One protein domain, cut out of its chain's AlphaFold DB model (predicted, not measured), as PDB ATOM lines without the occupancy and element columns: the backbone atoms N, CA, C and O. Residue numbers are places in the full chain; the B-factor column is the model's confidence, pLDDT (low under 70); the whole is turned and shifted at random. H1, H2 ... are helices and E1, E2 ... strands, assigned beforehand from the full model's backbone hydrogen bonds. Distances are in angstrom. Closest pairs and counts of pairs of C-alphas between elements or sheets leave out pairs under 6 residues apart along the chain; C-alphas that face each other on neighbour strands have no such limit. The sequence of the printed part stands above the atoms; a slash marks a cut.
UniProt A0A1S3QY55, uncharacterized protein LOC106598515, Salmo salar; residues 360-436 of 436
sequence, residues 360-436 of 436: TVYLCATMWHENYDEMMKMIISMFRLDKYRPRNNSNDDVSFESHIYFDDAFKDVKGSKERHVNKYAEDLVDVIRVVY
ATOM      1  N   THR A 360     -32.048  -9.043  49.594       76.94
ATOM      2  CA  THR A 360     -32.397  -9.138  48.173       76.94
ATOM      3  C   THR A 360     -32.714 -10.574  47.775       76.94
ATOM      4  O   THR A 360     -31.883 -11.471  47.907       76.94
ATOM      5  N   VAL A 361     -33.934 -10.806  47.293       80.38
ATOM      6  CA  VAL A 361     -34.358 -12.075  46.697       80.38
ATOM      7  C   VAL A 361     -34.252 -11.956  45.184       80.38
ATOM      8  O   VAL A 361     -34.997 -11.201  44.561       80.38
ATOM      9  N   TYR A 362     -33.346 -12.741  44.607       86.44
ATOM     10  CA  TYR A 362     -33.191 -12.873  43.164       86.44
ATOM     11  C   TYR A 362     -34.171 -13.922  42.631       86.44
ATOM     12  O   TYR A 362     -34.092 -15.102  42.981       86.44
ATOM     13  N   LEU A 363     -35.111 -13.487  41.797       87.25
ATOM     14  CA  LEU A 363     -36.051 -14.340  41.080       87.25
ATOM     15  C   LEU A 363     -35.488 -14.592  39.684       87.25
ATOM     16  O   LEU A 363     -35.598 -13.743  38.808       87.25
ATOM     17  N   CYS A 364     -34.867 -15.747  39.476       90.31
ATOM     18  CA  CYS A 364     -34.320 -16.115  38.174       90.31
ATOM     19  C   CYS A 364     -35.312 -16.993  37.407       90.31
ATOM     20  O   CYS A 364     -35.778 -18.005  37.930       90.31
ATOM     21  N   ALA A 365     -35.593 -16.626  36.163       89.81
ATOM     22  CA  ALA A 365     -36.380 -17.415  35.227       89.81
ATOM     23  C   ALA A 365     -35.651 -17.523  33.885       89.81
ATOM     24  O   ALA A 365     -34.865 -16.651  33.517       89.81
ATOM     25  N   THR A 366     -35.923 -18.593  33.148       90.69
ATOM     26  CA  THR A 366     -35.461 -18.787  31.770       90.69
ATOM     27  C   THR A 366     -36.681 -18.859  30.861       90.69
ATOM     28  O   THR A 366     -37.626 -19.563  31.206       90.69
ATOM     29  N   MET A 367     -36.670 -18.164  29.726       91.38
ATOM     30  CA  MET A 367     -37.709 -18.264  28.695       91.38
ATOM     31  C   MET A 367     -37.112 -18.868  27.425       91.38
ATOM     32  O   MET A 367     -36.087 -18.387  26.939       91.38
ATOM     33  N   TRP A 368     -37.768 -19.887  26.872       89.19
ATOM     34  CA  TRP A 368     -37.422 -20.470  25.576       89.19
ATOM     35  C   TRP A 368     -38.690 -20.946  24.876       89.19
ATOM     36  O   TRP A 368     -39.341 -21.870  25.349       89.19
ATOM     37  N   HIS A 369     -39.047 -20.315  23.755       87.38
ATOM     38  CA  HIS A 369     -40.269 -20.635  23.002       87.38
ATOM     39  C   HIS A 369     -41.570 -20.618  23.842       87.38
ATOM     40  O   HIS A 369     -42.545 -21.270  23.469       87.38
ATOM     41  N   GLU A 370     -41.596 -19.862  24.947       89.31
ATOM     42  CA  GLU A 370     -42.788 -19.649  25.781       89.31
ATOM     43  C   GLU A 370     -43.891 -18.962  24.969       89.31
ATOM     44  O   GLU A 370     -43.620 -18.083  24.141       89.31
ATOM     45  N   ASN A 371     -45.146 -19.339  25.205       91.56
ATOM     46  CA  ASN A 371     -46.274 -18.732  24.507       91.56
ATOM     47  C   ASN A 371     -46.688 -17.394  25.153       91.56
ATOM     48  O   ASN A 371     -46.384 -17.128  26.319       91.56
ATOM     49  N   TYR A 372     -47.438 -16.556  24.427       92.94
ATOM     50  CA  TYR A 372     -47.855 -15.224  24.904       92.94
ATOM     51  C   TYR A 372     -48.533 -15.267  26.289       92.94
ATOM     52  O   TYR A 372     -48.193 -14.492  27.181       92.94
ATOM     53  N   ASP A 373     -49.440 -16.225  26.508       92.75
ATOM     54  CA  ASP A 373     -50.146 -16.391  27.786       92.75
ATOM     55  C   ASP A 373     -49.231 -16.833  28.941       92.75
ATOM     56  O   ASP A 373     -49.493 -16.500  30.100       92.75
ATOM     57  N   GLU A 374     -48.179 -17.603  28.655       91.38
ATOM     58  CA  GLU A 374     -47.207 -18.076  29.651       91.38
ATOM     59  C   GLU A 374     -46.298 -16.925  30.083       91.38
ATOM     60  O   GLU A 374     -46.178 -16.652  31.284       91.38
ATOM     61  N   MET A 375     -45.778 -16.168  29.109       92.38
ATOM     62  CA  MET A 375     -45.027 -14.935  29.354       92.38
ATOM     63  C   MET A 375     -45.869 -13.926  30.144       92.38
ATOM     64  O   MET A 375     -45.410 -13.404  31.161       92.38
ATOM     65  N   MET A 376     -47.133 -13.725  29.757       93.75
ATOM     66  CA  MET A 376     -48.080 -12.853  30.458       93.75
ATOM     67  C   MET A 376     -48.266 -13.265  31.921       93.75
ATOM     68  O   MET A 376     -48.124 -12.441  32.826       93.75
ATOM     69  N   LYS A 377     -48.539 -14.547  32.190       92.00
ATOM     70  CA  LYS A 377     -48.710 -15.047  33.565       92.00
ATOM     71  C   LYS A 377     -47.444 -14.870  34.397       92.00
ATOM     72  O   LYS A 377     -47.550 -14.476  35.560       92.00
ATOM     73  N   MET A 378     -46.270 -15.137  33.823       91.12
ATOM     74  CA  MET A 378     -45.006 -15.014  34.546       91.12
ATOM     75  C   MET A 378     -44.703 -13.557  34.906       91.12
ATOM     76  O   MET A 378     -44.447 -13.258  36.075       91.12
ATOM     77  N   ILE A 379     -44.828 -12.642  33.942       91.50
ATOM     78  CA  ILE A 379     -44.620 -11.205  34.153       91.50
ATOM     79  C   ILE A 379     -45.636 -10.646  35.161       91.50
ATOM     80  O   ILE A 379     -45.248  -9.986  36.128       91.50
ATOM     81  N   ILE A 380     -46.925 -10.992  35.036       91.44
ATOM     82  CA  ILE A 380     -47.952 -10.625  36.028       91.44
ATOM     83  C   ILE A 380     -47.589 -11.152  37.419       91.44
ATOM     84  O   ILE A 380     -47.783 -10.443  38.408       91.44
ATOM     85  N   SER A 381     -47.086 -12.384  37.531       89.31
ATOM     86  CA  SER A 381     -46.715 -12.950  38.827       89.31
ATOM     87  C   SER A 381     -45.571 -12.178  39.488       89.31
ATOM     88  O   SER A 381     -45.640 -11.934  40.694       89.31
ATOM     89  N   MET A 382     -44.556 -11.773  38.719       88.69
ATOM     90  CA  MET A 382     -43.438 -10.951  39.204       88.69
ATOM     91  C   MET A 382     -43.913  -9.566  39.663       88.69
ATOM     92  O   MET A 382     -43.626  -9.156  40.786       88.69
ATOM     93  N   PHE A 383     -44.729  -8.876  38.861       87.00
ATOM     94  CA  PHE A 383     -45.268  -7.564  39.241       87.00
ATOM     95  C   PHE A 383     -46.251  -7.630  40.417       87.00
ATOM     96  O   PHE A 383     -46.301  -6.716  41.239       87.00
ATOM     97  N   ARG A 384     -47.031  -8.711  40.546       86.88
ATOM     98  CA  ARG A 384     -47.891  -8.920  41.722       86.88
ATOM     99  C   ARG A 384     -47.067  -9.083  42.994       86.88
ATOM    100  O   ARG A 384     -47.450  -8.505  44.008       86.88
ATOM    101  N   LEU A 385     -45.961  -9.829  42.945       82.75
ATOM    102  CA  LEU A 385     -45.048  -9.967  44.085       82.75
ATOM    103  C   LEU A 385     -44.531  -8.602  44.552       82.75
ATOM    104  O   LEU A 385     -44.560  -8.330  45.751       82.75
ATOM    105  N   ASP A 386     -44.158  -7.724  43.618       80.56
ATOM    106  CA  ASP A 386     -43.736  -6.358  43.944       80.56
ATOM    107  C   ASP A 386     -44.897  -5.494  44.479       80.56
ATOM    108  O   ASP A 386     -44.764  -4.803  45.488       80.56
ATOM    109  N   LYS A 387     -46.095  -5.593  43.886       79.50
ATOM    110  CA  LYS A 387     -47.280  -4.832  44.321       79.50
ATOM    111  C   LYS A 387     -47.757  -5.185  45.732       79.50
ATOM    112  O   LYS A 387     -48.200  -4.296  46.460       79.50
ATOM    113  N   TYR A 388     -47.726  -6.464  46.112       76.25
ATOM    114  CA  TYR A 388     -48.167  -6.921  47.440       76.25
ATOM    115  C   TYR A 388     -47.115  -6.699  48.536       76.25
ATOM    116  O   TYR A 388     -47.336  -7.073  49.692       76.25
ATOM    117  N   ARG A 389     -45.994  -6.053  48.203       71.19
ATOM    118  CA  ARG A 389     -44.972  -5.651  49.161       71.19
ATOM    119  C   ARG A 389     -45.537  -4.628  50.163       71.19
ATOM    120  O   ARG A 389     -46.094  -3.602  49.759       71.19
ATOM    121  N   PRO A 390     -45.409  -4.865  51.481       66.44
ATOM    122  CA  PRO A 390     -45.923  -3.951  52.495       66.44
ATOM    123  C   PRO A 390     -45.104  -2.649  52.532       66.44
ATOM    124  O   PRO A 390     -44.036  -2.592  53.127       66.44
ATOM    125  N   ARG A 391     -45.638  -1.572  51.940       62.84
ATOM    126  CA  ARG A 391     -44.975  -0.251  51.844       62.84
ATOM    127  C   ARG A 391     -44.694   0.454  53.181       62.84
ATOM    128  O   ARG A 391     -43.876   1.363  53.215       62.84
ATOM    129  N   ASN A 392     -45.358   0.055  54.269       60.91
ATOM    130  CA  ASN A 392     -45.326   0.784  55.545       60.91
ATOM    131  C   ASN A 392     -44.370   0.199  56.604       60.91
ATOM    132  O   ASN A 392     -44.275   0.771  57.687       60.91
ATOM    133  N   ASN A 393     -43.658  -0.901  56.327       59.03
ATOM    134  CA  ASN A 393     -42.721  -1.512  57.279       59.03
ATOM    135  C   ASN A 393     -41.279  -1.439  56.758       59.03
ATOM    136  O   ASN A 393     -40.805  -2.351  56.087       59.03
ATOM    137  N   SER A 394     -40.561  -0.377  57.124       55.56
ATOM    138  CA  SER A 394     -39.153  -0.159  56.753       55.56
ATOM    139  C   SER A 394     -38.162  -1.134  57.405       55.56
ATOM    140  O   SER A 394     -37.031  -1.246  56.948       55.56
ATOM    141  N   ASN A 395     -38.564  -1.844  58.464       54.97
ATOM    142  CA  ASN A 395     -37.664  -2.704  59.241       54.97
ATOM    143  C   ASN A 395     -37.529  -4.146  58.714       54.97
ATOM    144  O   ASN A 395     -36.665  -4.862  59.207       54.97
ATOM    145  N   ASP A 396     -38.349  -4.576  57.750       55.47
ATOM    146  CA  ASP A 396     -38.414  -5.981  57.292       55.47
ATOM    147  C   ASP A 396     -38.540  -6.113  55.766       55.47
ATOM    148  O   ASP A 396     -39.070  -7.103  55.239       55.47
ATOM    149  N   ASP A 397     -38.068  -5.099  55.048       62.06
ATOM    150  CA  ASP A 397     -38.330  -4.974  53.628       62.06
ATOM    151  C   ASP A 397     -37.388  -5.863  52.796       62.06
ATOM    152  O   ASP A 397     -36.172  -5.680  52.776       62.06
ATOM    153  N   VAL A 398     -37.956  -6.870  52.128       71.12
ATOM    154  CA  VAL A 398     -37.236  -7.725  51.171       71.12
ATOM    155  C   VAL A 398     -37.233  -7.001  49.833       71.12
ATOM    156  O   VAL A 398     -38.301  -6.618  49.356       71.12
ATOM    157  N   SER A 399     -36.073  -6.786  49.222       75.19
ATOM    158  CA  SER A 399     -36.001  -6.268  47.853       75.19
ATOM    159  C   SER A 399     -36.076  -7.439  46.877       75.19
ATOM    160  O   SER A 399     -35.310  -8.388  47.002       75.19
ATOM    161  N   PHE A 400     -36.977  -7.398  45.903       82.00
ATOM    162  CA  PHE A 400     -37.025  -8.414  44.853       82.00
ATOM    163  C   PHE A 400     -36.297  -7.905  43.615       82.00
ATOM    164  O   PHE A 400     -36.518  -6.775  43.189       82.00
ATOM    165  N   GLU A 401     -35.459  -8.749  43.025       87.06
ATOM    166  CA  GLU A 401     -34.817  -8.482  41.742       87.06
ATOM    167  C   GLU A 401     -35.122  -9.653  40.810       87.06
ATOM    168  O   GLU A 401     -34.784 -10.796  41.112       87.06
ATOM    169  N   SER A 402     -35.829  -9.395  39.709       88.81
ATOM    170  CA  SER A 402     -36.237 -10.445  38.769       88.81
ATOM    171  C   SER A 402     -35.326 -10.451  37.551       88.81
ATOM    172  O   SER A 402     -35.181  -9.432  36.883       88.81
ATOM    173  N   HIS A 403     -34.715 -11.596  37.259       91.06
ATOM    174  CA  HIS A 403     -33.830 -11.816  36.116       91.06
ATOM    175  C   HIS A 403     -34.470 -12.840  35.187       91.06
ATOM    176  O   HIS A 403     -34.693 -13.983  35.585       91.06
ATOM    177  N   ILE A 404     -34.742 -12.445  33.946       90.50
ATOM    178  CA  ILE A 404     -35.241 -13.348  32.909       90.50
ATOM    179  C   ILE A 404     -34.130 -13.547  31.882       90.50
ATOM    180  O   ILE A 404     -33.747 -12.610  31.184       90.50
ATOM    181  N   TYR A 405     -33.627 -14.772  31.784       90.19
ATOM    182  CA  TYR A 405     -32.710 -15.179  30.729       90.19
ATOM    183  C   TYR A 405     -33.521 -15.668  29.534       90.19
ATOM    184  O   TYR A 405     -34.238 -16.663  29.630       90.19
ATOM    185  N   PHE A 406     -33.428 -14.957  28.418       88.94
ATOM    186  CA  PHE A 406     -34.147 -15.303  27.200       88.94
ATOM    187  C   PHE A 406     -33.234 -16.079  26.253       88.94
ATOM    188  O   PHE A 406     -32.235 -15.537  25.771       88.94
ATOM    189  N   ASP A 407     -33.563 -17.342  26.002       89.06
ATOM    190  CA  ASP A 407     -32.795 -18.199  25.105       89.06
ATOM    191  C   ASP A 407     -33.202 -17.965  23.638       89.06
ATOM    192  O   ASP A 407     -34.367 -17.711  23.325       89.06
ATOM    193  N   ASP A 408     -32.221 -18.025  22.737       87.94
ATOM    194  CA  ASP A 408     -32.373 -17.823  21.289       87.94
ATOM    195  C   ASP A 408     -33.082 -16.508  20.883       87.94
ATOM    196  O   ASP A 408     -33.808 -16.442  19.891       87.94
ATOM    197  N   ALA A 409     -32.871 -15.422  21.637       87.44
ATOM    198  CA  ALA A 409     -33.571 -14.143  21.450       87.44
ATOM    199  C   ALA A 409     -33.357 -13.471  20.077       87.44
ATOM    200  O   ALA A 409     -34.098 -12.555  19.726       87.44
ATOM    201  N   PHE A 410     -32.352 -13.894  19.303       89.25
ATOM    202  CA  PHE A 410     -31.942 -13.234  18.066       89.25
ATOM    203  C   PHE A 410     -31.823 -14.211  16.900       89.25
ATOM    204  O   PHE A 410     -31.086 -15.192  16.976       89.25
ATOM    205  N   LYS A 411     -32.460 -13.866  15.781       87.19
ATOM    206  CA  LYS A 411     -32.393 -14.588  14.509       87.19
ATOM    207  C   LYS A 411     -31.493 -13.857  13.522       87.19
ATOM    208  O   LYS A 411     -31.523 -12.630  13.429       87.19
ATOM    209  N   ASP A 412     -30.728 -14.618  12.754       86.75
ATOM    210  CA  ASP A 412     -29.887 -14.061  11.698       86.75
ATOM    211  C   ASP A 412     -30.736 -13.676  10.482       86.75
ATOM    212  O   ASP A 412     -31.617 -14.425  10.039       86.75
ATOM    213  N   VAL A 413     -30.467 -12.499   9.923       81.19
ATOM    214  CA  VAL A 413     -31.150 -12.025   8.719       81.19
ATOM    215  C   VAL A 413     -30.512 -12.671   7.491       81.19
ATOM    216  O   VAL A 413     -29.301 -12.612   7.280       81.19
ATOM    217  N   LYS A 414     -31.331 -13.291   6.633       78.12
ATOM    218  CA  LYS A 414     -30.840 -13.931   5.404       78.12
ATOM    219  C   LYS A 414     -30.186 -12.890   4.488       78.12
ATOM    220  O   LYS A 414     -30.879 -12.057   3.913       78.12
ATOM    221  N   GLY A 415     -28.869 -12.989   4.313       77.88
ATOM    222  CA  GLY A 415     -28.102 -12.157   3.379       77.88
ATOM    223  C   GLY A 415     -27.422 -10.926   3.990       77.88
ATOM    224  O   GLY A 415     -26.765 -10.196   3.253       77.88
ATOM    225  N   SER A 416     -27.511 -10.711   5.306       77.81
ATOM    226  CA  SER A 416     -26.713  -9.705   6.022       77.81
ATOM    227  C   SER A 416     -25.999 -10.335   7.230       77.81
ATOM    228  O   SER A 416     -26.255 -11.482   7.588       77.81
ATOM    229  N   LYS A 417     -25.054  -9.610   7.845       77.31
ATOM    230  CA  LYS A 417     -24.436 -10.002   9.133       77.31
ATOM    231  C   LYS A 417     -25.241  -9.500  10.343       77.31
ATOM    232  O   LYS A 417     -24.740  -9.527  11.464       77.31
ATOM    233  N   GLU A 418     -26.444  -8.981  10.116       83.25
ATOM    234  CA  GLU A 418     -27.264  -8.368  11.156       83.25
ATOM    235  C   GLU A 418     -28.147  -9.417  11.835       83.25
ATOM    236  O   GLU A 418     -28.616 -10.373  11.210       83.25
ATOM    237  N   ARG A 419     -28.362  -9.232  13.138       83.88
ATOM    238  CA  ARG A 419     -29.205 -10.098  13.964       83.88
ATOM    239  C   ARG A 419     -30.434  -9.317  14.390       83.88
ATOM    240  O   ARG A 419     -30.305  -8.227  14.944       83.88
ATOM    241  N   HIS A 420     -31.610  -9.862  14.121       87.50
ATOM    242  CA  HIS A 420     -32.886  -9.273  14.512       87.50
ATOM    243  C   HIS A 420     -33.458 -10.008  15.714       87.50
ATOM    244  O   HIS A 420     -33.196 -11.194  15.908       87.50
ATOM    245  N   VAL A 421     -34.244  -9.301  16.520       89.31
ATOM    246  CA  VAL A 421     -34.975  -9.897  17.640       89.31
ATOM    247  C   VAL A 421     -35.945 -10.946  17.092       89.31
ATOM    248  O   VAL A 421     -36.519 -10.786  16.015       89.31
ATOM    249  N   ASN A 422     -36.065 -12.079  17.777       90.12
ATOM    250  CA  ASN A 422     -36.990 -13.125  17.379       90.12
ATOM    251  C   ASN A 422     -38.433 -12.757  17.779       90.12
ATOM    252  O   ASN A 422     -38.660 -11.959  18.682       90.12
ATOM    253  N   LYS A 423     -39.420 -13.404  17.147       89.19
ATOM    254  CA  LYS A 423     -40.841 -13.184  17.455       89.19
ATOM    255  C   LYS A 423     -41.175 -13.346  18.947       89.19
ATOM    256  O   LYS A 423     -41.967 -12.588  19.472       89.19
ATOM    257  N   TYR A 424     -40.568 -14.307  19.641       89.69
ATOM    258  CA  TYR A 424     -40.872 -14.557  21.054       89.69
ATOM    259  C   TYR A 424     -40.394 -13.418  21.966       89.69
ATOM    260  O   TYR A 424     -41.038 -13.098  22.958       89.69
ATOM    261  N   ALA A 425     -39.267 -12.793  21.634       89.62
ATOM    262  CA  ALA A 425     -38.747 -11.640  22.344       89.62
ATOM    263  C   ALA A 425     -39.527 -10.364  21.980       89.62
ATOM    264  O   ALA A 425     -39.715  -9.516  22.849       89.62
ATOM    265  N   GLU A 426     -40.045 -10.248  20.751       90.56
ATOM    266  CA  GLU A 426     -41.041  -9.221  20.400       90.56
ATOM    267  C   GLU A 426     -42.324  -9.396  21.232       90.56
ATOM    268  O   GLU A 426     -42.751  -8.458  21.905       90.56
ATOM    269  N   ASP A 427     -42.864 -10.619  21.286       91.62
ATOM    270  CA  ASP A 427     -44.044 -10.969  22.082       91.62
ATOM    271  C   ASP A 427     -43.817 -10.656  23.579       91.62
ATOM    272  O   ASP A 427     -44.717 -10.155  24.253       91.62
ATOM    273  N   LEU A 428     -42.607 -10.884  24.111       90.62
ATOM    274  CA  LEU A 428     -42.252 -10.518  25.487       90.62
ATOM    275  C   LEU A 428     -42.293  -9.001  25.720       90.62
ATOM    276  O   LEU A 428     -42.806  -8.553  26.749       90.62
ATOM    277  N   VAL A 429     -41.747  -8.206  24.798       90.50
ATOM    278  CA  VAL A 429     -41.781  -6.736  24.895       90.50
ATOM    279  C   VAL A 429     -43.227  -6.242  24.892       90.50
ATOM    280  O   VAL A 429     -43.583  -5.380  25.701       90.50
ATOM    281  N   ASP A 430     -44.074  -6.834  24.051       92.38
ATOM    282  CA  ASP A 430     -45.501  -6.525  24.010       92.38
ATOM    283  C   ASP A 430     -46.209  -6.911  25.313       92.38
ATOM    284  O   ASP A 430     -46.981  -6.115  25.851       92.38
ATOM    285  N   VAL A 431     -45.916  -8.087  25.879       92.31
ATOM    286  CA  VAL A 431     -46.431  -8.492  27.197       92.31
ATOM    287  C   VAL A 431     -46.033  -7.485  28.276       92.31
ATOM    288  O   VAL A 431     -46.889  -7.045  29.042       92.31
ATOM    289  N   ILE A 432     -44.758  -7.090  28.341       89.31
ATOM    290  CA  ILE A 432     -44.276  -6.126  29.342       89.31
ATOM    291  C   ILE A 432     -45.021  -4.795  29.199       89.31
ATOM    292  O   ILE A 432     -45.455  -4.245  30.206       89.31
ATOM    293  N   ARG A 433     -45.234  -4.320  27.966       90.06
ATOM    294  CA  ARG A 433     -45.975  -3.082  27.676       90.06
ATOM    295  C   ARG A 433     -47.460  -3.148  28.043       90.06
ATOM    296  O   ARG A 433     -48.076  -2.118  28.285       90.06
ATOM    297  N   VAL A 434     -48.066  -4.331  28.013       90.19
ATOM    298  CA  VAL A 434     -49.467  -4.514  28.425       90.19
ATOM    299  C   VAL A 434     -49.591  -4.569  29.949       90.19
ATOM    300  O   VAL A 434     -50.606  -4.137  30.497       90.19
ATOM    301  N   VAL A 435     -48.587  -5.120  30.635       84.19
ATOM    302  CA  VAL A 435     -48.613  -5.299  32.094       84.19
ATOM    303  C   VAL A 435     -48.147  -4.050  32.858       84.19
ATOM    304  O   VAL A 435     -48.669  -3.807  33.951       84.19
ATOM    305  N   TYR A 436     -47.191  -3.288  32.315       74.62
ATOM    306  CA  TYR A 436     -46.649  -2.038  32.870       74.62
ATOM    307  C   TYR A 436     -47.235  -0.819  32.159       74.62
ATOM    308  O   TYR A 436     -47.745   0.080  32.870       74.62
TER     309      TYR A 436
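AT A GLANCE: This is residues 360 to 436 of the 436 residues of the protein "uncharacterized protein LOC106598515" of Salmo salar (UniProt A0A1S3QY55). A long ribbon of two parallel strands, E1 and E2, has helix H1 running back over one face; H2 packs slantwise on H1, the small hairpin of E3 and E4 makes one end of the rod, and residues 391 to 396 stick out at the other. The printed part has 77 residues, in the order E1, H1, E2, E3, E4, H2, with one parallel and one antiparallel two-stranded sheet. The class is mixed, helices and strands. The whole is loose, with a radius of gyration of the C-alphas of 16.0 A and spans of 57 by 22 by 16 A.

IN THESE COORDINATES: E1, residues 360 to 367, begins at C-alpha 360 (-32.397, -9.138, 48.173) and is 22.2 A long. E2, residues 398 to 406, is 25.3 A long. H1, residues 372 to 387, is 22.0 A long. E3 is residues 410 to 412 and E4 residues 419 to 421. H2, residues 423 to 435, is 18.4 A long and ends at C-alpha 435 (-48.613, -5.299, 32.094).

HOW THE PARTS SIT: E1 and E2 are parallel at 19 degrees; N 363 and O 401 are within hydrogen-bond range at 2.8 A. E1, H1 and E2 form a strand-helix-strand unit, two parallel neighbour strands with a helix between, and its crossover is right-handed. The closest C-alphas of H1 and E2, Asp 386 and Phe 400, are 7.1 A apart. H1 and H2 touch, closest at the C-alphas of Met 376 and Val 431, 5.7 A, at a steep tilt of 39 degrees, the same way. E3 and E4 form an antiparallel hairpin, with N 411 and O 420 at 2.8 A. E3 and H2 are only just apart, at 8.2 A. In H1 and H2 every O i to N i+4 pair is within hydrogen-bond range.

THE WHOLE: The C-alphas farthest apart, Asn 395 and Gly 415, are 57.5 A from each other. The printed part has no cut and no long link. Residues 390 to 397 have pLDDT under 70.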